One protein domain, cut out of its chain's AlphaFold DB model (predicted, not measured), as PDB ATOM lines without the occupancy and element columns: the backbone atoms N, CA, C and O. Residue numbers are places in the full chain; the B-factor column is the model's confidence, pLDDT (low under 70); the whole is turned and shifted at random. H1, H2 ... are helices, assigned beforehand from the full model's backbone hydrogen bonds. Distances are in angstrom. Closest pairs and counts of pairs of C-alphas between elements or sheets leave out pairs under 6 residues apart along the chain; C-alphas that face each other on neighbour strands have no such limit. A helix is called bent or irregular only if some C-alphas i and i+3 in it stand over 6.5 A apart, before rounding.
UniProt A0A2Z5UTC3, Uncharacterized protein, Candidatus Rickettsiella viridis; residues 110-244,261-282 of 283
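AT A GLANCE: This is residues 110 to 244 and 261 to 282 of the 283 residues of an uncharacterized protein of Candidatus Rickettsiella viridis (UniProt A0A2Z5UTC3). Two helical hairpins, H1 with H2 and H6 with H7, stand on either side of the short helices H3, H4 and H5. H3 and H5 pack on the H6 and H7 hairpin and run nearly along it, H4 is set crosswise to H2, and H8 lies across the H1 hairpin's end near Gly 127. The printed part has 157 residues with eight named helices, H1 to H8 in chain order, and no named strand; the class is all helix. It is compact, with a radius of gyration of the C-alphas of 17.0 A, and elongated, spanning 57 by 32 by 31 A.

IN THESE COORDINATES: H1, residues 110 to 130, begins at C-alpha 110 (116.544, 109.843, 164.624) and is 30.3 A long. H2 is residues 139 to 151, 18.4 A. Three short helices follow: H3, residues 158 to 165; H4, residues 168 to 175; and H5, residues 184 to 193. H6, residues 201 to 221, is 27.7 A long, with a kink of 59 degrees near residue 215; it is irregular, C-alphas 217 and 220 being 9.4 A apart. H7, residues 224 to 240, is 24.4 A long and begins at C-alpha 224 (94.351, 121.334, 173.467). H8, residues 268 to 280, is 18.5 A long and ends at C-alpha 280 (113.536, 134.611, 184.626).

HOW THE PARTS SIT: H4 and H5 are the hubs, touching three helices each. They only just touch each other, with 3 pairs of C-alphas within 8 A, closest at Met 173 and Pro 184, 6.2 A. H4 touches residues 140 to 145 of H2, about perpendicular at 80 degrees, closest at the C-alphas of Asn 141 and Ile 169, 5.1 A. H1 and H2 form a hairpin at a shallow tilt of 1 degrees, closest at the C-alphas of Leu 113 and Lys 149, 6.9 A. H5 touches H7 the same way at a shallow tilt of 26 degrees, closest at the C-alphas of Gln 189 and Ile 230, 6.4 A. H6 and H7 form a hairpin, closest at the C-alphas of Lys 215 and Tyr 224, 6.2 A. H3 touches H6, closest at the C-alphas of Glu 162 and Val 210, 6.1 A. H8 only just touches H1, about perpendicular at 88 degrees, with 3 pairs of C-alphas within 8 A, the closest those of Gly 127 and Ile 272, 6.8 A. H1 and H7 are apart. Every O i to N i+4 pair is within hydrogen-bond range in H1, H2, H3, H4, H5 and H7; in H6 it is 15 of 17 and in H8 8 of 9.

THE WHOLE: The C-alphas farthest apart, of Asn 132 and Lys 244, are 58.8 A apart. Residues 245 to 260 are not printed, and C-alphas 244 and 261 are 42.2 A apart across this cut. Of the links printed whole, none is long. The printed part's mean pLDDT is 79.0; residues 129 to 136, 196 to 198, 237 to 244 and 261 to 282 are under 70.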
ATOM      1  N   LEU A 110     115.174 109.364 164.411       89.00
ATOM      2  CA  LEU A 110     116.544 109.843 164.624       89.00
ATOM      3  C   LEU A 110     116.837 111.131 163.844       89.00
ATOM      4  O   LEU A 110     117.467 112.034 164.396       89.00
ATOM      5  N   LYS A 111     116.356 111.240 162.599       89.69
ATOM      6  CA  LYS A 111     116.479 112.457 161.783       89.69
ATOM      7  C   LYS A 111     115.755 113.631 162.425       89.69
ATOM      8  O   LYS A 111     116.339 114.699 162.548       89.69
ATOM      9  N   LEU A 112     114.545 113.405 162.926       89.75
ATOM     10  CA  LEU A 112     113.794 114.413 163.664       89.75
ATOM     11  C   LEU A 112     114.558 114.933 164.882       89.75
ATOM     12  O   LEU A 112     114.649 116.139 165.088       89.75
ATOM     13  N   LEU A 113     115.118 114.032 165.693       90.19
ATOM     14  CA  LEU A 113     115.881 114.424 166.878       90.19
ATOM     15  C   LEU A 113     117.161 115.180 166.509       90.19
ATOM     16  O   LEU A 113     117.577 116.074 167.243       90.19
ATOM     17  N   ALA A 114     117.779 114.836 165.377       90.75
ATOM     18  CA  ALA A 114     118.912 115.579 164.842       90.75
ATOM     19  C   ALA A 114     118.503 116.991 164.390       90.75
ATOM     20  O   ALA A 114     119.207 117.939 164.729       90.75
ATOM     21  N   SER A 115     117.361 117.142 163.711       92.25
ATOM     22  CA  SER A 115     116.801 118.448 163.335       92.25
ATOM     23  C   SER A 115     116.505 119.307 164.560       92.25
ATOM     24  O   SER A 115     117.005 120.418 164.654       92.25
ATOM     25  N   LEU A 116     115.817 118.755 165.564       92.81
ATOM     26  CA  LEU A 116     115.524 119.470 166.809       92.81
ATOM     27  C   LEU A 116     116.801 119.906 167.547       92.81
ATOM     28  O   LEU A 116     116.867 121.001 168.100       92.81
ATOM     29  N   LYS A 117     117.842 119.061 167.536       93.12
ATOM     30  CA  LYS A 117     119.158 119.412 168.087       93.12
ATOM     31  C   LYS A 117     119.803 120.569 167.335       93.12
ATOM     32  O   LYS A 117     120.473 121.384 167.963       93.12
ATOM     33  N   GLN A 118     119.676 120.583 166.012       94.25
ATOM     34  CA  GLN A 118     120.252 121.617 165.166       94.25
ATOM     35  C   GLN A 118     119.532 122.952 165.375       94.25
ATOM     36  O   GLN A 118     120.203 123.938 165.659       94.25
ATOM     37  N   ASP A 119     118.198 122.950 165.370       93.31
ATOM     38  CA  ASP A 119     117.385 124.137 165.654       93.31
ATOM     39  C   ASP A 119     117.766 124.738 167.017       93.31
ATOM     40  O   ASP A 119     118.078 125.922 167.123       93.31
ATOM     41  N   LEU A 120     117.860 123.907 168.065       91.69
ATOM     42  CA  LEU A 120     118.234 124.365 169.407       91.69
ATOM     43  C   LEU A 120     119.652 124.963 169.466       91.69
ATOM     44  O   LEU A 120     119.880 125.924 170.197       91.69
ATOM     45  N   LYS A 121     120.606 124.416 168.701       91.69
ATOM     46  CA  LYS A 121     121.958 124.987 168.597       91.69
ATOM     47  C   LYS A 121     121.950 126.346 167.914       91.69
ATOM     48  O   LYS A 121     122.583 127.262 168.421       91.69
ATOM     49  N   GLU A 122     121.232 126.477 166.804       90.56
ATOM     50  CA  GLU A 122     121.135 127.742 166.068       90.56
ATOM     51  C   GLU A 122     120.492 128.835 166.933       90.56
ATOM     52  O   GLU A 122     120.989 129.961 166.981       90.56
ATOM     53  N   ILE A 123     119.448 128.484 167.691       87.38
ATOM     54  CA  ILE A 123     118.810 129.383 168.661       87.38
ATOM     55  C   ILE A 123     119.801 129.784 169.765       87.38
ATOM     56  O   ILE A 123     119.893 130.966 170.103       87.38
ATOM     57  N   ALA A 124     120.559 128.828 170.310       85.88
ATOM     58  CA  ALA A 124     121.532 129.094 171.368       85.88
ATOM     59  C   ALA A 124     122.674 130.006 170.898       85.88
ATOM     60  O   ALA A 124     122.971 131.005 171.552       85.88
ATOM     61  N   GLU A 125     123.264 129.717 169.736       85.25
ATOM     62  CA  GLU A 125     124.321 130.535 169.132       85.25
ATOM     63  C   GLU A 125     123.835 131.962 168.840       85.25
ATOM     64  O   GLU A 125     124.565 132.936 169.054       85.25
ATOM     65  N   PHE A 126     122.581 132.110 168.398       79.62
ATOM     66  CA  PHE A 126     121.975 133.422 168.199       79.62
ATOM     67  C   PHE A 126     121.766 134.166 169.529       79.62
ATOM     68  O   PHE A 126     122.140 135.335 169.642       79.62
ATOM     69  N   GLY A 127     121.214 133.501 170.549       73.94
ATOM     70  CA  GLY A 127     120.966 134.094 171.869       73.94
ATOM     71  C   GLY A 127     122.245 134.546 172.582       73.94
ATOM     72  O   GLY A 127     122.282 135.637 173.157       73.94
ATOM     73  N   GLU A 128     123.324 133.763 172.487       72.50
ATOM     74  CA  GLU A 128     124.636 134.136 173.033       72.50
ATOM     75  C   GLU A 128     125.222 135.365 172.331       72.50
ATOM     76  O   GLU A 128     125.790 136.246 172.979       72.50
ATOM     77  N   LYS A 129     125.071 135.446 171.005       67.44
ATOM     78  CA  LYS A 129     125.684 136.502 170.195       67.44
ATOM     79  C   LYS A 129     124.927 137.829 170.240       67.44
ATOM     80  O   LYS A 129     125.559 138.879 170.126       67.44
ATOM     81  N   TYR A 130     123.599 137.799 170.358       58.91
ATOM     82  CA  TYR A 130     122.759 138.990 170.176       58.91
ATOM     83  C   TYR A 130     121.990 139.427 171.426       58.91
ATOM     84  O   TYR A 130     121.559 140.577 171.479       58.91
ATOM     85  N   GLU A 131     121.836 138.563 172.435       63.41
ATOM     86  CA  GLU A 131     120.993 138.853 173.604       63.41
ATOM     87  C   GLU A 131     121.725 138.761 174.951       63.41
ATOM     88  O   GLU A 131     121.093 138.896 175.998       63.41
ATOM     89  N   ASN A 132     123.055 138.585 174.953       59.75
ATOM     90  CA  ASN A 132     123.868 138.412 176.167       59.75
ATOM     91  C   ASN A 132     123.302 137.332 177.113       59.75
ATOM     92  O   ASN A 132     123.439 137.428 178.337       59.75
ATOM     93  N   MET A 133     122.648 136.303 176.562       65.12
ATOM     94  CA  MET A 133     122.161 135.195 177.374       65.12
ATOM     95  C   MET A 133     123.336 134.432 177.964       65.12
ATOM     96  O   MET A 133     124.338 134.175 177.299       65.12
ATOM     97  N   GLN A 134     123.212 134.068 179.240       62.12
ATOM     98  CA  GLN A 134     124.236 133.280 179.909       62.12
ATOM     99  C   GLN A 134     124.392 131.931 179.204       62.12
ATOM    100  O   GLN A 134     123.403 131.280 178.871       62.12
ATOM    101  N   ARG A 135     125.644 131.483 179.068       59.94
ATOM    102  CA  ARG A 135     126.070 130.239 178.396       59.94
ATOM    103  C   ARG A 135     125.366 128.956 178.903       59.94
ATOM    104  O   ARG A 135     125.461 127.913 178.271       59.94
ATOM    105  N   GLY A 136     124.652 129.020 180.032       67.62
ATOM    106  CA  GLY A 136     123.871 127.919 180.618       67.62
ATOM    107  C   GLY A 136     122.353 127.982 180.394       67.62
ATOM    108  O   GLY A 136     121.644 127.094 180.859       67.62
ATOM    109  N   PHE A 137     121.816 128.996 179.705       74.56
ATOM    110  CA  PHE A 137     120.361 129.169 179.562       74.56
ATOM    111  C   PHE A 137     119.681 127.968 178.882       74.56
ATOM    112  O   PHE A 137     118.662 127.477 179.358       74.56
ATOM    113  N   PHE A 138     120.293 127.444 177.815       84.44
ATOM    114  CA  PHE A 138     119.772 126.303 177.055       84.44
ATOM    115  C   PHE A 138     120.219 124.938 177.595       84.44
ATOM    116  O   PHE A 138     119.865 123.906 177.020       84.44
ATOM    117  N   GLU A 139     120.996 124.895 178.683       86.88
ATOM    118  CA  GLU A 139     121.543 123.641 179.213       86.88
ATOM    119  C   GLU A 139     120.423 122.649 179.550       86.88
ATOM    120  O   GLU A 139     120.475 121.486 179.141       86.88
ATOM    121  N   GLN A 140     119.354 123.139 180.182       88.38
ATOM    122  CA  GLN A 140     118.180 122.331 180.500       88.38
ATOM    123  C   GLN A 140     117.491 121.793 179.235       88.38
ATOM    124  O   GLN A 140     117.136 120.618 179.195       88.38
ATOM    125  N   ASN A 141     117.360 122.594 178.169       91.25
ATOM    126  CA  ASN A 141     116.763 122.137 176.907       91.25
ATOM    127  C   ASN A 141     117.603 121.034 176.244       91.25
ATOM    128  O   ASN A 141     117.052 120.073 175.702       91.25
ATOM    129  N   PHE A 142     118.936 121.130 176.299       91.88
ATOM    130  CA  PHE A 142     119.817 120.077 175.785       91.88
ATOM    131  C   PHE A 142     119.745 118.795 176.625       91.88
ATOM    132  O   PHE A 142     119.775 117.694 176.064       91.88
ATOM    133  N   GLN A 143     119.622 118.911 177.951       92.31
ATOM    134  CA  GLN A 143     119.403 117.761 178.832       92.31
ATOM    135  C   GLN A 143     118.058 117.079 178.536       92.31
ATOM    136  O   GLN A 143     118.010 115.860 178.360       92.31
ATOM    137  N   GLU A 144     116.986 117.858 178.386       94.19
ATOM    138  CA  GLU A 144     115.658 117.358 178.016       94.19
ATOM    139  C   GLU A 144     115.669 116.684 176.641       94.19
ATOM    140  O   GLU A 144     115.123 115.593 176.484       94.19
ATOM    141  N   LEU A 145     116.362 117.255 175.654       92.81
ATOM    142  CA  LEU A 145     116.520 116.639 174.337       92.81
ATOM    143  C   LEU A 145     117.225 115.274 174.411       92.81
ATOM    144  O   LEU A 145     116.825 114.324 173.730       92.81
ATOM    145  N   ASN A 146     118.258 115.153 175.246       89.56
ATOM    146  CA  ASN A 146     118.935 113.876 175.471       89.56
ATOM    147  C   ASN A 146     117.996 112.853 176.129       89.56
ATOM    148  O   ASN A 146     117.979 111.688 175.719       89.56
ATOM    149  N   TYR A 147     117.178 113.275 177.096       91.56
ATOM    150  CA  TYR A 147     116.190 112.392 177.718       91.56
ATOM    151  C   TYR A 147     115.075 111.984 176.741       91.56
ATOM    152  O   TYR A 147     114.702 110.810 176.685       91.56
ATOM    153  N   LEU A 148     114.602 112.901 175.890       91.38
ATOM    154  CA  LEU A 148     113.630 112.610 174.832       91.38
ATOM    155  C   LEU A 148     114.175 111.569 173.845       91.38
ATOM    156  O   LEU A 148     113.461 110.645 173.453       91.38
ATOM    157  N   LYS A 149     115.461 111.675 173.488       86.94
ATOM    158  CA  LYS A 149     116.141 110.700 172.631       86.94
ATOM    159  C   LYS A 149     116.104 109.296 173.230       86.94
ATOM    160  O   LYS A 149     115.788 108.348 172.516       86.94
ATOM    161  N   ILE A 150     116.386 109.167 174.526       83.19
ATOM    162  CA  ILE A 150     116.306 107.887 175.242       83.19
ATOM    163  C   ILE A 150     114.853 107.403 175.301       83.19
ATOM    164  O   ILE A 150     114.572 106.246 174.993       83.19
ATOM    165  N   THR A 151     113.913 108.284 175.622       86.81
ATOM    166  CA  THR A 151     112.484 107.960 175.741       86.81
ATOM    167  C   THR A 151     111.915 107.393 174.442       86.81
ATOM    168  O   THR A 151     111.294 106.332 174.451       86.81
ATOM    169  N   LEU A 152     112.223 108.012 173.299       84.31
ATOM    170  CA  LEU A 152     111.798 107.541 171.976       84.31
ATOM    171  C   LEU A 152     112.519 106.264 171.506       84.31
ATOM    172  O   LEU A 152     112.161 105.701 170.473       84.31
ATOM    173  N   THR A 153     113.530 105.792 172.243       75.31
ATOM    174  CA  THR A 153     114.182 104.495 172.000       75.31
ATOM    175  C   THR A 153     113.592 103.357 172.828       75.31
ATOM    176  O   THR A 153     113.984 102.210 172.652       75.31
ATOM    177  N   ARG A 154     112.638 103.616 173.720       78.19
ATOM    178  CA  ARG A 154     112.009 102.573 174.534       78.19
ATOM    179  C   ARG A 154     110.494 102.631 174.427       78.19
ATOM    180  O   ARG A 154     109.932 103.462 173.723       78.19
ATOM    181  N   SER A 155     109.839 101.696 175.105       80.25
ATOM    182  CA  SER A 155     108.400 101.801 175.311       80.25
ATOM    183  C   SER A 155     108.117 103.040 176.158       80.25
ATOM    184  O   SER A 155     108.737 103.228 177.213       80.25
ATOM    185  N   VAL A 156     107.230 103.888 175.644       86.19
ATOM    186  CA  VAL A 156     106.851 105.165 176.250       86.19
ATOM    187  C   VAL A 156     105.733 104.923 177.258       86.19
ATOM    188  O   VAL A 156     104.765 104.214 176.974       86.19
ATOM    189  N   THR A 157     105.884 105.499 178.444       88.62
ATOM    190  CA  THR A 157     104.886 105.467 179.518       88.62
ATOM    191  C   THR A 157     104.045 106.745 179.530       88.62
ATOM    192  O   THR A 157     104.346 107.708 178.824       88.62
ATOM    193  N   ILE A 158     102.976 106.764 180.330       90.00
ATOM    194  CA  ILE A 158     102.205 107.993 180.559       90.00
ATOM    195  C   ILE A 158     103.076 109.078 181.205       90.00
ATOM    196  O   ILE A 158     103.042 110.217 180.745       90.00
ATOM    197  N   ASP A 159     103.922 108.706 182.168       91.69
ATOM    198  CA  ASP A 159     104.830 109.619 182.870       91.69
ATOM    199  C   ASP A 159     105.825 110.278 181.908       91.69
ATOM    200  O   ASP A 159     106.127 111.459 182.029       91.69
ATOM    201  N   ASP A 160     106.295 109.543 180.895       93.44
ATOM    202  CA  ASP A 160     107.176 110.093 179.858       93.44
ATOM    203  C   ASP A 160     106.478 111.160 179.003       93.44
ATOM    204  O   ASP A 160     107.098 112.130 178.559       93.44
ATOM    205  N   ILE A 161     105.184 110.975 178.749       93.19
ATOM    206  CA  ILE A 161     104.374 111.918 177.976       93.19
ATOM    207  C   ILE A 161     104.039 113.146 178.813       93.19
ATOM    208  O   ILE A 161     104.137 114.265 178.307       93.19
ATOM    209  N   GLU A 162     103.678 112.944 180.080       95.00
ATOM    210  CA  GLU A 162     103.486 114.029 181.033       95.00
ATOM    211  C   GLU A 162     104.765 114.852 181.176       95.00
ATOM    212  O   GLU A 162     104.730 116.061 180.947       95.00
ATOM    213  N   TRP A 163     105.899 114.194 181.434       95.94
ATOM    214  CA  TRP A 163     107.214 114.826 181.486       95.94
ATOM    215  C   TRP A 163     107.449 115.703 180.258       95.94
ATOM    216  O   TRP A 163     107.686 116.898 180.420       95.94
ATOM    217  N   PHE A 164     107.307 115.154 179.042       95.69
ATOM    218  CA  PHE A 164     107.559 115.898 177.806       95.69
ATOM    219  C   PHE A 164     106.705 117.168 177.713       95.69
ATOM    220  O   PHE A 164     107.234 118.238 177.420       95.69
ATOM    221  N   ILE A 165     105.408 117.083 178.012       94.94
ATOM    222  CA  ILE A 165     104.472 118.220 177.933       94.94
ATOM    223  C   ILE A 165     104.820 119.341 178.933       94.94
ATOM    224  O   ILE A 165     104.450 120.502 178.723       94.94
ATOM    225  N   TYR A 166     105.546 119.025 180.005       94.00
ATOM    226  CA  TYR A 166     106.001 119.987 181.012       94.00
ATOM    227  C   TYR A 166     107.483 120.368 180.894       94.00
ATOM    228  O   TYR A 166     107.995 121.064 181.767       94.00
ATOM    229  N   THR A 167     108.170 119.965 179.822       93.75
ATOM    230  CA  THR A 167     109.565 120.366 179.583       93.75
ATOM    231  C   THR A 167     109.707 121.804 179.094       93.75
ATOM    232  O   THR A 167     108.831 122.346 178.409       93.75
ATOM    233  N   ASN A 168     110.877 122.391 179.351       90.62
ATOM    234  CA  ASN A 168     111.239 123.695 178.802       90.62
ATOM    235  C   ASN A 168     111.362 123.648 177.275       90.62
ATOM    236  O   ASN A 168     110.999 124.614 176.610       90.62
ATOM    237  N   ILE A 169     111.849 122.541 176.701       92.25
ATOM    238  CA  ILE A 169     111.923 122.370 175.246       92.25
ATOM    239  C   ILE A 169     110.528 122.355 174.619       92.25
ATOM    240  O   ILE A 169     110.332 123.002 173.595       92.25
ATOM    241  N   PHE A 170     109.539 121.710 175.247       93.81
ATOM    242  CA  PHE A 170     108.159 121.750 174.765       93.81
ATOM    243  C   PHE A 170     107.591 123.170 174.791       93.81
ATOM    244  O   PHE A 170     107.029 123.625 173.794       93.81
ATOM    245  N   ASP A 171     107.764 123.883 175.904       90.44
ATOM    246  CA  ASP A 171     107.273 125.256 176.031       90.44
ATOM    247  C   ASP A 171     107.971 126.202 175.046       90.44
ATOM    248  O   ASP A 171     107.311 127.029 174.417       90.44
ATOM    249  N   LEU A 172     109.279 126.041 174.844       88.69
ATOM    250  CA  LEU A 172     110.039 126.794 173.850       88.69
ATOM    251  C   LEU A 172     109.521 126.524 172.430       88.69
ATOM    252  O   LEU A 172     109.272 127.469 171.691       88.69
ATOM    253  N   MET A 173     109.271 125.263 172.068       91.75
ATOM    254  CA  MET A 173     108.701 124.897 170.764       91.75
ATOM    255  C   MET A 173     107.274 125.422 170.554       91.75
ATOM    256  O   MET A 173     106.877 125.693 169.422       91.75
ATOM    257  N   MET A 174     106.482 125.526 171.624       90.06
ATOM    258  CA  MET A 174     105.117 126.055 171.562       90.06
ATOM    259  C   MET A 174     105.090 127.577 171.418       90.06
ATOM    260  O   MET A 174     104.226 128.100 170.718       90.06
ATOM    261  N   ILE A 175     105.993 128.281 172.100       85.31
ATOM    262  CA  ILE A 175     106.064 129.747 172.065       85.31
ATOM    263  C   ILE A 175     106.752 130.209 170.778       85.31
ATOM    264  O   ILE A 175     106.267 131.134 170.136       85.31
ATOM    265  N   GLU A 176     107.833 129.533 170.385       85.00
ATOM    266  CA  GLU A 176     108.712 129.930 169.283       85.00
ATOM    267  C   GLU A 176     108.660 128.945 168.119       85.00
ATOM    268  O   GLU A 176     109.684 128.531 167.575       85.00
ATOM    269  N   SER A 177     107.451 128.557 167.714       86.62
ATOM    270  CA  SER A 177     107.247 127.517 166.702       86.62
ATOM    271  C   SER A 177     107.930 127.805 165.362       86.62
ATOM    272  O   SER A 177     108.269 126.872 164.645       86.62
ATOM    273  N   GLU A 178     108.142 129.078 165.017       87.94
ATOM    274  CA  GLU A 178     108.818 129.487 163.777       87.94
ATOM    275  C   GLU A 178     110.321 129.164 163.769       87.94
ATOM    276  O   GLU A 178     110.922 129.070 162.699       87.94
ATOM    277  N   LEU A 179     110.928 128.981 164.947       87.00
ATOM    278  CA  LEU A 179     112.348 128.653 165.094       87.00
ATOM    279  C   LEU A 179     112.622 127.147 165.011       87.00
ATOM    280  O   LEU A 179     113.779 126.743 164.938       87.00
ATOM    281  N   PHE A 180     111.575 126.317 165.017       90.88
ATOM    282  CA  PHE A 180     111.701 124.866 164.978       90.88
ATOM    283  C   PHE A 180     111.174 124.299 163.665       90.88
ATOM    284  O   PHE A 180     110.034 124.514 163.261       90.88
ATOM    285  N   THR A 181     111.999 123.481 163.025       92.12
ATOM    286  CA  THR A 181     111.628 122.697 161.842       92.12
ATOM    287  C   THR A 181     110.669 121.557 162.180       92.12
ATOM    288  O   THR A 181     109.925 121.084 161.319       92.12
ATOM    289  N   VAL A 182     110.670 121.113 163.439       89.88
ATOM    290  CA  VAL A 182     109.836 120.024 163.946       89.88
ATOM    291  C   VAL A 182     108.759 120.603 164.863       89.88
ATOM    292  O   VAL A 182     109.100 121.197 165.882       89.88
ATOM    293  N   PRO A 183     107.461 120.392 164.590       91.56
ATOM    294  CA  PRO A 183     106.417 120.861 165.487       91.56
ATOM    295  C   PRO A 183     106.276 119.942 166.718       91.56
ATOM    296  O   PRO A 183     106.397 118.714 166.601       91.56
ATOM    297  N   PRO A 184     105.928 120.488 167.899       92.62
ATOM    298  CA  PRO A 184     105.800 119.708 169.137       92.62
ATOM    299  C   PRO A 184     104.684 118.653 169.064       92.62
ATOM    300  O   PRO A 184     104.762 117.596 169.692       92.62
ATOM    301  N   THR A 185     103.667 118.891 168.233       93.19
ATOM    302  CA  THR A 185     102.584 117.938 167.945       93.19
ATOM    303  C   THR A 185     103.086 116.650 167.299       93.19
ATOM    304  O   THR A 185     102.551 115.576 167.574       93.19
ATOM    305  N   TYR A 186     104.132 116.726 166.475       91.75
ATOM    306  CA  TYR A 186     104.693 115.556 165.807       91.75
ATOM    307  C   TYR A 186     105.521 114.699 166.777       91.75
ATOM    308  O   TYR A 186     105.413 113.474 166.763       91.75
ATOM    309  N   ILE A 187     106.245 115.327 167.712       92.75
ATOM    310  CA  ILE A 187     106.917 114.615 168.814       92.75
ATOM    311  C   ILE A 187     105.887 113.914 169.700       92.75
ATOM    312  O   ILE A 187     106.025 112.726 169.988       92.75
ATOM    313  N   TYR A 188     104.814 114.617 170.067       93.56
ATOM    314  CA  TYR A 188     103.714 114.027 170.825       93.56
ATOM    315  C   TYR A 188     103.092 112.826 170.098       93.56
ATOM    316  O   TYR A 188     102.888 111.775 170.701       93.56
ATOM    317  N   GLN A 189     102.866 112.927 168.785       91.06
ATOM    318  CA  GLN A 189     102.365 111.813 167.980       91.06
ATOM    319  C   GLN A 189     103.283 110.581 168.057       91.06
ATOM    320  O   GLN A 189     102.788 109.460 168.181       91.06
ATOM    321  N   LEU A 190     104.605 110.773 167.993       88.56
ATOM    322  CA  LEU A 190     105.584 109.688 168.103       88.56
ATOM    323  C   LEU A 190     105.601 109.058 169.495       88.56
ATOM    324  O   LEU A 190     105.632 107.832 169.604       88.56
ATOM    325  N   LEU A 191     105.536 109.876 170.547       90.25
ATOM    326  CA  LEU A 191     105.453 109.388 171.922       90.25
ATOM    327  C   LEU A 191     104.222 108.494 172.106       90.25
ATOM    328  O   LEU A 191     104.356 107.367 172.576       90.25
ATOM    329  N   ILE A 192     103.050 108.941 171.641       88.69
ATOM    330  CA  ILE A 192     101.803 108.171 171.738       88.69
ATOM    331  C   ILE A 192     101.884 106.872 170.927       88.69
ATOM    332  O   ILE A 192     101.495 105.816 171.427       88.69
ATOM    333  N   LYS A 193     102.432 106.906 169.704       83.44
ATOM    334  CA  LYS A 193     102.621 105.696 168.879       83.44
ATOM    335  C   LYS A 193     103.532 104.658 169.542       83.44
ATOM    336  O   LYS A 193     103.306 103.466 169.348       83.44
ATOM    337  N   ASN A 194     104.515 105.098 170.328       80.12
ATOM    338  CA  ASN A 194     105.471 104.240 171.032       80.12
ATOM    339  C   ASN A 194     105.015 103.783 172.434       80.12
ATOM    340  O   ASN A 194     105.794 103.142 173.151       80.12
ATOM    341  N   THR A 195     103.772 104.067 172.832       80.81
ATOM    342  CA  THR A 195     103.162 103.471 174.033       80.81
ATOM    343  C   THR A 195     102.825 101.987 173.819       80.81
ATOM    344  O   THR A 195     102.722 101.526 172.680       80.81
ATOM    345  N   GLU A 196     102.680 101.201 174.898       65.75
ATOM    346  CA  GLU A 196     102.214  99.808 174.774       65.75
ATOM    347  C   GLU A 196     100.781  99.783 174.203       65.75
ATOM    348  O   GLU A 196      99.861 100.389 174.755       65.75
ATOM    349  N   GLN A 197     100.600  99.087 173.076       66.94
ATOM    350  CA  GLN A 197      99.321  98.972 172.371       66.94
ATOM    351  C   GLN A 197      98.645  97.617 172.646       66.94
ATOM    352  O   GLN A 197      99.351  96.615 172.800       66.94
ATOM    353  N   PRO A 198      97.296  97.545 172.642       65.94
ATOM    354  CA  PRO A 198      96.331  98.638 172.456       65.94
ATOM    355  C   PRO A 198      96.168  99.530 173.700       65.94
ATOM    356  O   PRO A 198      96.279  99.071 174.836       65.94
ATOM    357  N   MET A 199      95.848 100.811 173.489       78.00
ATOM    358  CA  MET A 199      95.647 101.769 174.582       78.00
ATOM    359  C   MET A 199      94.348 101.468 175.344       78.00
ATOM    360  O   MET A 199      93.252 101.515 174.781       78.00
ATOM    361  N   SER A 200      94.459 101.194 176.645       81.31
ATOM    362  CA  SER A 200      93.294 100.959 177.501       81.31
ATOM    363  C   SER A 200      92.447 102.232 177.672       81.31
ATOM    364  O   SER A 200      92.948 103.353 177.558       81.31
ATOM    365  N   LYS A 201      91.153 102.086 178.006       84.94
ATOM    366  CA  LYS A 201      90.285 103.236 178.344       84.94
ATOM    367  C   LYS A 201      90.866 104.063 179.498       84.94
ATOM    368  O   LYS A 201      90.763 105.284 179.468       84.94
ATOM    369  N   LYS A 202      91.482 103.394 180.480       87.06
ATOM    370  CA  LYS A 202      92.158 104.036 181.610       87.06
ATOM    371  C   LYS A 202      93.320 104.904 181.120       87.06
ATOM    372  O   LYS A 202      93.290 106.103 181.357       87.06
ATOM    373  N   ASN A 203      94.243 104.332 180.344       84.50
ATOM    374  CA  ASN A 203      95.406 105.056 179.820       84.50
ATOM    375  C   ASN A 203      94.970 106.242 178.947       84.50
ATOM    376  O   ASN A 203      95.510 107.334 179.064       84.50
ATOM    377  N   PHE A 204      93.948 106.064 178.103       89.50
ATOM    378  CA  PHE A 204      93.406 107.161 177.299       89.50
ATOM    379  C   PHE A 204      92.889 108.317 178.166       89.50
ATOM    380  O   PHE A 204      93.162 109.477 177.871       89.50
ATOM    381  N   ASN A 205      92.155 108.009 179.238       90.94
ATOM    382  CA  ASN A 205      91.656 109.027 180.158       90.94
ATOM    383  C   ASN A 205      92.800 109.724 180.913       90.94
ATOM    384  O   ASN A 205      92.729 110.933 181.110       90.94
ATOM    385  N   GLU A 206      93.856 108.995 181.281       92.44
ATOM    386  CA  GLU A 206      95.064 109.572 181.883       92.44
ATOM    387  C   GLU A 206      95.750 110.551 180.917       92.44
ATOM    388  O   GLU A 206      96.025 111.687 181.296       92.44
ATOM    389  N   HIS A 207      95.908 110.189 179.636       92.00
ATOM    390  CA  HIS A 207      96.411 111.119 178.616       92.00
ATOM    391  C   HIS A 207      95.529 112.366 178.476       92.00
ATOM    392  O   HIS A 207      96.044 113.483 178.427       92.00
ATOM    393  N   CYS A 208      94.202 112.203 178.439       93.94
ATOM    394  CA  CYS A 208      93.277 113.337 178.412       93.94
ATOM    395  C   CYS A 208      93.470 114.254 179.624       93.94
ATOM    396  O   CYS A 208      93.472 115.474 179.466       93.94
ATOM    397  N   GLN A 209      93.670 113.683 180.815       95.38
ATOM    398  CA  GLN A 209      93.886 114.456 182.032       95.38
ATOM    399  C   GLN A 209      95.184 115.266 181.972       95.38
ATOM    400  O   GLN A 209      95.167 116.443 182.320       95.38
ATOM    401  N   VAL A 210      96.277 114.689 181.462       95.12
ATOM    402  CA  VAL A 210      97.544 115.413 181.255       95.12
ATOM    403  C   VAL A 210      97.339 116.619 180.329       95.12
ATOM    404  O   VAL A 210      97.741 117.736 180.662       95.12
ATOM    405  N   LEU A 211      96.647 116.431 179.198       95.19
ATOM    406  CA  LEU A 211      96.356 117.518 178.255       95.19
ATOM    407  C   LEU A 211      95.460 118.606 178.872       95.19
ATOM    408  O   LEU A 211      95.675 119.795 178.629       95.19
ATOM    409  N   LEU A 212      94.456 118.217 179.663       94.56
ATOM    410  CA  LEU A 212      93.581 119.155 180.369       94.56
ATOM    411  C   LEU A 212      94.346 119.942 181.435       94.56
ATOM    412  O   LEU A 212      94.189 121.158 181.507       94.56
ATOM    413  N   ASN A 213      95.210 119.285 182.209       94.62
ATOM    414  CA  ASN A 213      96.049 119.942 183.209       94.62
ATOM    415  C   ASN A 213      96.959 120.990 182.550       94.62
ATOM    416  O   ASN A 213      96.986 122.141 182.994       94.62
ATOM    417  N   LYS A 214      97.611 120.640 181.429       93.25
ATOM    418  CA  LYS A 214      98.438 121.594 180.678       93.25
ATOM    419  C   LYS A 214      97.612 122.765 180.149       93.25
ATOM    420  O   LYS A 214      98.042 123.911 180.274       93.25
ATOM    421  N   LYS A 215      96.413 122.508 179.613       92.81
ATOM    422  CA  LYS A 215      95.483 123.560 179.165       92.81
ATOM    423  C   LYS A 215      95.107 124.507 180.305       92.81
ATOM    424  O   LYS A 215      95.102 125.715 180.102       92.81
ATOM    425  N   THR A 216      94.805 123.981 181.489       91.62
ATOM    426  CA  THR A 216      94.437 124.793 182.658       91.62
ATOM    427  C   THR A 216      95.581 125.707 183.092       91.62
ATOM    428  O   THR A 216      95.337 126.862 183.424       91.62
ATOM    429  N   GLN A 217      96.826 125.229 183.043       88.88
ATOM    430  CA  GLN A 217      97.997 126.019 183.439       88.88
ATOM    431  C   GLN A 217      98.442 127.035 182.375       88.88
ATOM    432  O   GLN A 217      98.826 128.152 182.709       88.88
ATOM    433  N   ALA A 218      98.417 126.651 181.097       84.94
ATOM    434  CA  ALA A 218      98.900 127.476 179.987       84.94
ATOM    435  C   ALA A 218      97.807 128.381 179.376       84.94
ATOM    436  O   ALA A 218      98.098 129.339 178.662       84.94
ATOM    437  N   GLY A 219      96.531 128.094 179.637       84.12
ATOM    438  CA  GLY A 219      95.407 128.821 179.059       84.12
ATOM    439  C   GLY A 219      95.355 128.687 177.535       84.12
ATOM    440  O   GLY A 219      95.440 127.588 176.985       84.12
ATOM    441  N   GLN A 220      95.199 129.815 176.839       79.31
ATOM    442  CA  GLN A 220      95.062 129.848 175.377       79.31
ATOM    443  C   GLN A 220      96.364 129.534 174.621       79.31
ATOM    444  O   GLN A 220      96.300 129.220 173.436       79.31
ATOM    445  N   SER A 221      97.533 129.576 175.275       80.38
ATOM    446  CA  SER A 221      98.811 129.286 174.605       80.38
ATOM    447  C   SER A 221      99.019 127.797 174.314       80.38
ATOM    448  O   SER A 221      99.929 127.438 173.570       80.38
ATOM    449  N   PHE A 222      98.185 126.917 174.875       89.12
ATOM    450  CA  PHE A 222      98.212 125.486 174.596       89.12
ATOM    451  C   PHE A 222      97.022 125.063 173.730       89.12
ATOM    452  O   PHE A 222      95.860 125.138 174.138       89.12
ATOM    453  N   ASN A 223      97.311 124.543 172.536       89.69
ATOM    454  CA  ASN A 223      96.288 124.080 171.602       89.69
ATOM    455  C   ASN A 223      95.770 122.677 171.964       89.69
ATOM    456  O   ASN A 223      96.059 121.687 171.290       89.69
ATOM    457  N   TYR A 224      94.961 122.591 173.021       91.88
ATOM    458  CA  TYR A 224      94.351 121.334 173.467       91.88
ATOM    459  C   TYR A 224      93.652 120.566 172.332       91.88
ATOM    460  O   TYR A 224      93.789 119.348 172.247       91.88
ATOM    461  N   GLY A 225      92.933 121.264 171.445       91.44
ATOM    462  CA  GLY A 225      92.162 120.642 170.363       91.44
ATOM    463  C   GLY A 225      93.029 119.814 169.413       91.44
ATOM    464  O   GLY A 225      92.680 118.675 169.091       91.44
ATOM    465  N   THR A 226      94.195 120.336 169.020       93.31
ATOM    466  CA  THR A 226      95.130 119.616 168.146       93.31
ATOM    467  C   THR A 226      95.740 118.396 168.836       93.31
ATOM    468  O   THR A 226      95.721 117.307 168.263       93.31
ATOM    469  N   PHE A 227      96.224 118.530 170.075       94.31
ATOM    470  CA  PHE A 227      96.827 117.402 170.802       94.31
ATOM    471  C   PHE A 227      95.793 116.317 171.151       94.31
ATOM    472  O   PHE A 227      96.071 115.124 171.005       94.31
ATOM    473  N   TYR A 228      94.574 116.712 171.528       93.81
ATOM    474  CA  TYR A 228      93.465 115.784 171.750       93.81
ATOM    475  C   TYR A 228      93.087 115.035 170.468       93.81
ATOM    476  O   TYR A 228      92.900 113.821 170.502       93.81
ATOM    477  N   SER A 229      93.038 115.724 169.322       93.25
ATOM    478  CA  SER A 229      92.740 115.083 168.034       93.25
ATOM    479  C   SER A 229      93.783 114.025 167.668       93.25
ATOM    480  O   SER A 229      93.424 112.954 167.186       93.25
ATOM    481  N   ILE A 230      95.067 114.273 167.953       91.81
ATOM    482  CA  ILE A 230      96.139 113.281 167.759       91.81
ATOM    483  C   ILE A 230      95.902 112.046 168.635       91.81
ATOM    484  O   ILE A 230      95.927 110.923 168.130       91.81
ATOM    485  N   LEU A 231      95.636 112.251 169.928       90.56
ATOM    486  CA  LEU A 231      95.359 111.172 170.878       90.56
ATOM    487  C   LEU A 231      94.137 110.341 170.445       90.56
ATOM    488  O   LEU A 231      94.184 109.109 170.430       90.56
ATOM    489  N   TYR A 232      93.056 111.019 170.061       88.25
ATOM    490  CA  TYR A 232      91.818 110.397 169.607       88.25
ATOM    491  C   TYR A 232      92.020 109.587 168.322       88.25
ATOM    492  O   TYR A 232      91.634 108.420 168.266       88.25
ATOM    493  N   ASN A 233      92.681 110.169 167.318       86.00
ATOM    494  CA  ASN A 233      92.940 109.500 166.045       86.00
ATOM    495  C   ASN A 233      93.778 108.239 166.240       86.00
ATOM    496  O   ASN A 233      93.432 107.195 165.697       86.00
ATOM    497  N   ILE A 234      94.829 108.298 167.064       79.06
ATOM    498  CA  ILE A 234      95.657 107.119 167.328       79.06
ATOM    499  C   ILE A 234      94.837 106.029 168.026       79.06
ATOM    500  O   ILE A 234      94.891 104.878 167.602       79.06
ATOM    501  N   LYS A 235      94.000 106.364 169.015       79.19
ATOM    502  CA  LYS A 235      93.095 105.379 169.633       79.19
ATOM    503  C   LYS A 235      92.177 104.697 168.607       79.19
ATOM    504  O   LYS A 235      92.012 103.480 168.668       79.19
ATOM    505  N   TYR A 236      91.609 105.455 167.666       70.06
ATOM    506  CA  TYR A 236      90.660 104.933 166.673       70.06
ATOM    507  C   TYR A 236      91.311 104.123 165.550       70.06
ATOM    508  O   TYR A 236      90.810 103.048 165.203       70.06
ATOM    509  N   SER A 237      92.439 104.593 165.008       63.34
ATOM    510  CA  SER A 237      93.220 103.837 164.023       63.34
ATOM    511  C   SER A 237      93.611 102.469 164.586       63.34
ATOM    512  O   SER A 237      93.513 101.462 163.893       63.34
ATOM    513  N   LEU A 238      93.946 102.411 165.877       54.94
ATOM    514  CA  LEU A 238      94.338 101.179 166.555       54.94
ATOM    515  C   LEU A 238      93.162 100.241 166.874       54.94
ATOM    516  O   LEU A 238      93.346  99.027 166.862       54.94
ATOM    517  N   SER A 239      91.946 100.757 167.092       51.91
ATOM    518  CA  SER A 239      90.755  99.909 167.267       51.91
ATOM    519  C   SER A 239      90.236  99.292 165.962       51.91
ATOM    520  O   SER A 239      89.631  98.222 165.993       51.91
ATOM    521  N   HIS A 240      90.477  99.926 164.808       42.84
ATOM    522  CA  HIS A 240      89.980  99.442 163.514       42.84
ATOM    523  C   HIS A 240      90.885  98.409 162.824       42.84
ATOM    524  O   HIS A 240      90.388  97.656 161.986       42.84
ATOM    525  N   HIS A 241      92.165  98.303 163.198       40.16
ATOM    526  CA  HIS A 241      93.050  97.236 162.704       40.16
ATOM    527  C   HIS A 241      92.778  95.858 163.332       40.16
ATOM    528  O   HIS A 241      93.237  94.855 162.799       40.16
ATOM    529  N   LEU A 242      91.992  95.786 164.411       35.53
ATOM    530  CA  LEU A 242      91.586  94.521 165.035       35.53
ATOM    531  C   LEU A 242      90.300  93.918 164.435       35.53
ATOM    532  O   LEU A 242      89.997  92.769 164.729       35.53
ATOM    533  N   ASN A 243      89.563  94.652 163.585       30.19
ATOM    534  CA  ASN A 243      88.220  94.263 163.119       30.19
ATOM    535  C   ASN A 243      88.018  94.298 161.590       30.19
ATOM    536  O   ASN A 243      86.875  94.311 161.132       30.19
ATOM    537  N   LYS A 244      89.078  94.313 160.774       24.80
ATOM    538  CA  LYS A 244      88.924  94.187 159.315       24.80
ATOM    539  C   LYS A 244      89.369  92.802 158.831       24.80
ATOM    540  O   LYS A 244      90.549  92.488 158.977       24.80
ATOM    541  N   PRO A 261     108.094 129.669 152.921       26.16
ATOM    542  CA  PRO A 261     109.201 130.516 152.509       26.16
ATOM    543  C   PRO A 261     109.947 131.045 153.739       26.16
ATOM    544  O   PRO A 261     109.367 131.671 154.622       26.16
ATOM    545  N   LYS A 262     111.263 130.814 153.776       34.88
ATOM    546  CA  LYS A 262     112.179 131.421 154.745       34.88
ATOM    547  C   LYS A 262     112.328 132.916 154.437       34.88
ATOM    548  O   LYS A 262     113.181 133.283 153.634       34.88
ATOM    549  N   SER A 263     111.553 133.787 155.084       34.09
ATOM    550  CA  SER A 263     111.931 135.200 155.238       34.09
ATOM    551  C   SER A 263     112.534 135.415 156.623       34.09
ATOM    552  O   SER A 263     111.866 135.826 157.566       34.09
ATOM    553  N   ILE A 264     113.826 135.113 156.744       44.22
ATOM    554  CA  ILE A 264     114.638 135.514 157.891       44.22
ATOM    555  C   ILE A 264     114.924 137.001 157.713       44.22
ATOM    556  O   ILE A 264     115.649 137.356 156.790       44.22
ATOM    557  N   ASN A 265     114.321 137.858 158.540       46.19
ATOM    558  CA  ASN A 265     114.951 139.058 159.104       46.19
ATOM    559  C   ASN A 265     113.959 139.786 160.036       46.19
ATOM    560  O   ASN A 265     112.932 140.279 159.580       46.19
ATOM    561  N   LYS A 266     114.329 139.890 161.326       40.59
ATOM    562  CA  LYS A 266     113.720 140.644 162.460       40.59
ATOM    563  C   LYS A 266     112.844 139.907 163.493       40.59
ATOM    564  O   LYS A 266     112.726 140.426 164.596       40.59
ATOM    565  N   LEU A 267     112.314 138.712 163.228       44.62
ATOM    566  CA  LEU A 267     111.516 137.940 164.210       44.62
ATOM    567  C   LEU A 267     112.304 137.243 165.352       44.62
ATOM    568  O   LEU A 267     111.805 137.250 166.479       44.62
ATOM    569  N   PRO A 268     113.541 136.731 165.157       48.62
ATOM    570  CA  PRO A 268     114.232 135.955 166.198       48.62
ATOM    571  C   PRO A 268     114.550 136.729 167.493       48.62
ATOM    572  O   PRO A 268     114.588 136.134 168.562       48.62
ATOM    573  N   GLN A 269     114.743 138.053 167.415       50.84
ATOM    574  CA  GLN A 269     115.189 138.894 168.544       50.84
ATOM    575  C   GLN A 269     114.082 139.252 169.552       50.84
ATOM    576  O   GLN A 269     114.363 139.633 170.684       50.84
ATOM    577  N   LEU A 270     112.810 139.228 169.141       51.69
ATOM    578  CA  LEU A 270     111.689 139.480 170.063       51.69
ATOM    579  C   LEU A 270     111.244 138.189 170.753       51.69
ATOM    580  O   LEU A 270     110.877 138.204 171.925       51.69
ATOM    581  N   ALA A 271     111.293 137.099 169.996       52.84
ATOM    582  CA  ALA A 271     111.019 135.731 170.394       52.84
ATOM    583  C   ALA A 271     111.891 135.284 171.581       52.84
ATOM    584  O   ALA A 271     111.430 135.095 172.710       52.84
ATOM    585  N   ILE A 272     113.203 135.235 171.348       56.06
ATOM    586  CA  ILE A 272     114.187 134.739 172.314       56.06
ATOM    587  C   ILE A 272     114.180 135.619 173.583       56.06
ATOM    588  O   ILE A 272     114.089 135.101 174.704       56.06
ATOM    589  N   LYS A 273     114.061 136.941 173.413       55.31
ATOM    590  CA  LYS A 273     113.879 137.914 174.496       55.31
ATOM    591  C   LYS A 273     112.620 137.658 175.338       55.31
ATOM    592  O   LYS A 273     112.687 137.667 176.569       55.31
ATOM    593  N   ASN A 274     111.469 137.393 174.716       57.59
ATOM    594  CA  ASN A 274     110.216 137.106 175.427       57.59
ATOM    595  C   ASN A 274     110.269 135.786 176.206       57.59
ATOM    596  O   ASN A 274     109.726 135.710 177.314       57.59
ATOM    597  N   HIS A 275     110.928 134.759 175.664       60.44
ATOM    598  CA  HIS A 275     111.132 133.501 176.377       60.44
ATOM    599  C   HIS A 275     112.039 133.688 177.605       60.44
ATOM    600  O   HIS A 275     111.693 133.222 178.695       60.44
ATOM    601  N   PHE A 276     113.132 134.447 177.473       57.53
ATOM    602  CA  PHE A 276     114.024 134.788 178.586       57.53
ATOM    603  C   PHE A 276     113.307 135.558 179.703       57.53
ATOM    604  O   PHE A 276     113.344 135.149 180.863       57.53
ATOM    605  N   TYR A 277     112.559 136.619 179.382       54.25
ATOM    606  CA  TYR A 277     111.837 137.376 180.415       54.25
ATOM    607  C   TYR A 277     110.737 136.559 181.108       54.25
ATOM    608  O   TYR A 277     110.475 136.773 182.291       54.25
ATOM    609  N   ARG A 278     110.101 135.605 180.417       55.81
ATOM    610  CA  ARG A 278     109.081 134.722 181.017       55.81
ATOM    611  C   ARG A 278     109.669 133.638 181.919       55.81
ATOM    612  O   ARG A 278     108.995 133.223 182.858       55.81
ATOM    613  N   THR A 279     110.879 133.167 181.632       53.41
ATOM    614  CA  THR A 279     111.562 132.131 182.425       53.41
ATOM    615  C   THR A 279     112.288 132.717 183.634       53.41
ATOM    616  O   THR A 279     112.261 132.113 184.704       53.41
ATOM    617  N   VAL A 280     112.856 133.922 183.515       51.09
ATOM    618  CA  VAL A 280     113.536 134.611 184.626       51.09
ATOM    619  C   VAL A 280     112.546 135.195 185.646       51.09
ATOM    620  O   VAL A 280     112.814 135.128 186.839       51.09
ATOM    621  N   ASN A 281     111.367 135.673 185.222       41.19
ATOM    622  CA  ASN A 281     110.354 136.250 186.128       41.19
ATOM    623  C   ASN A 281     109.422 135.218 186.805       41.19
ATOM    624  O   ASN A 281     108.455 135.607 187.456       41.19
ATOM    625  N   LYS A 282     109.661 133.910 186.633       39.66
ATOM    626  CA  LYS A 282     108.893 132.824 187.282       39.66
ATOM    627  C   LYS A 282     109.614 132.184 188.484       39.66
ATOM    628  O   LYS A 282     109.140 131.161 188.975       39.66
TER     629      LYS A 282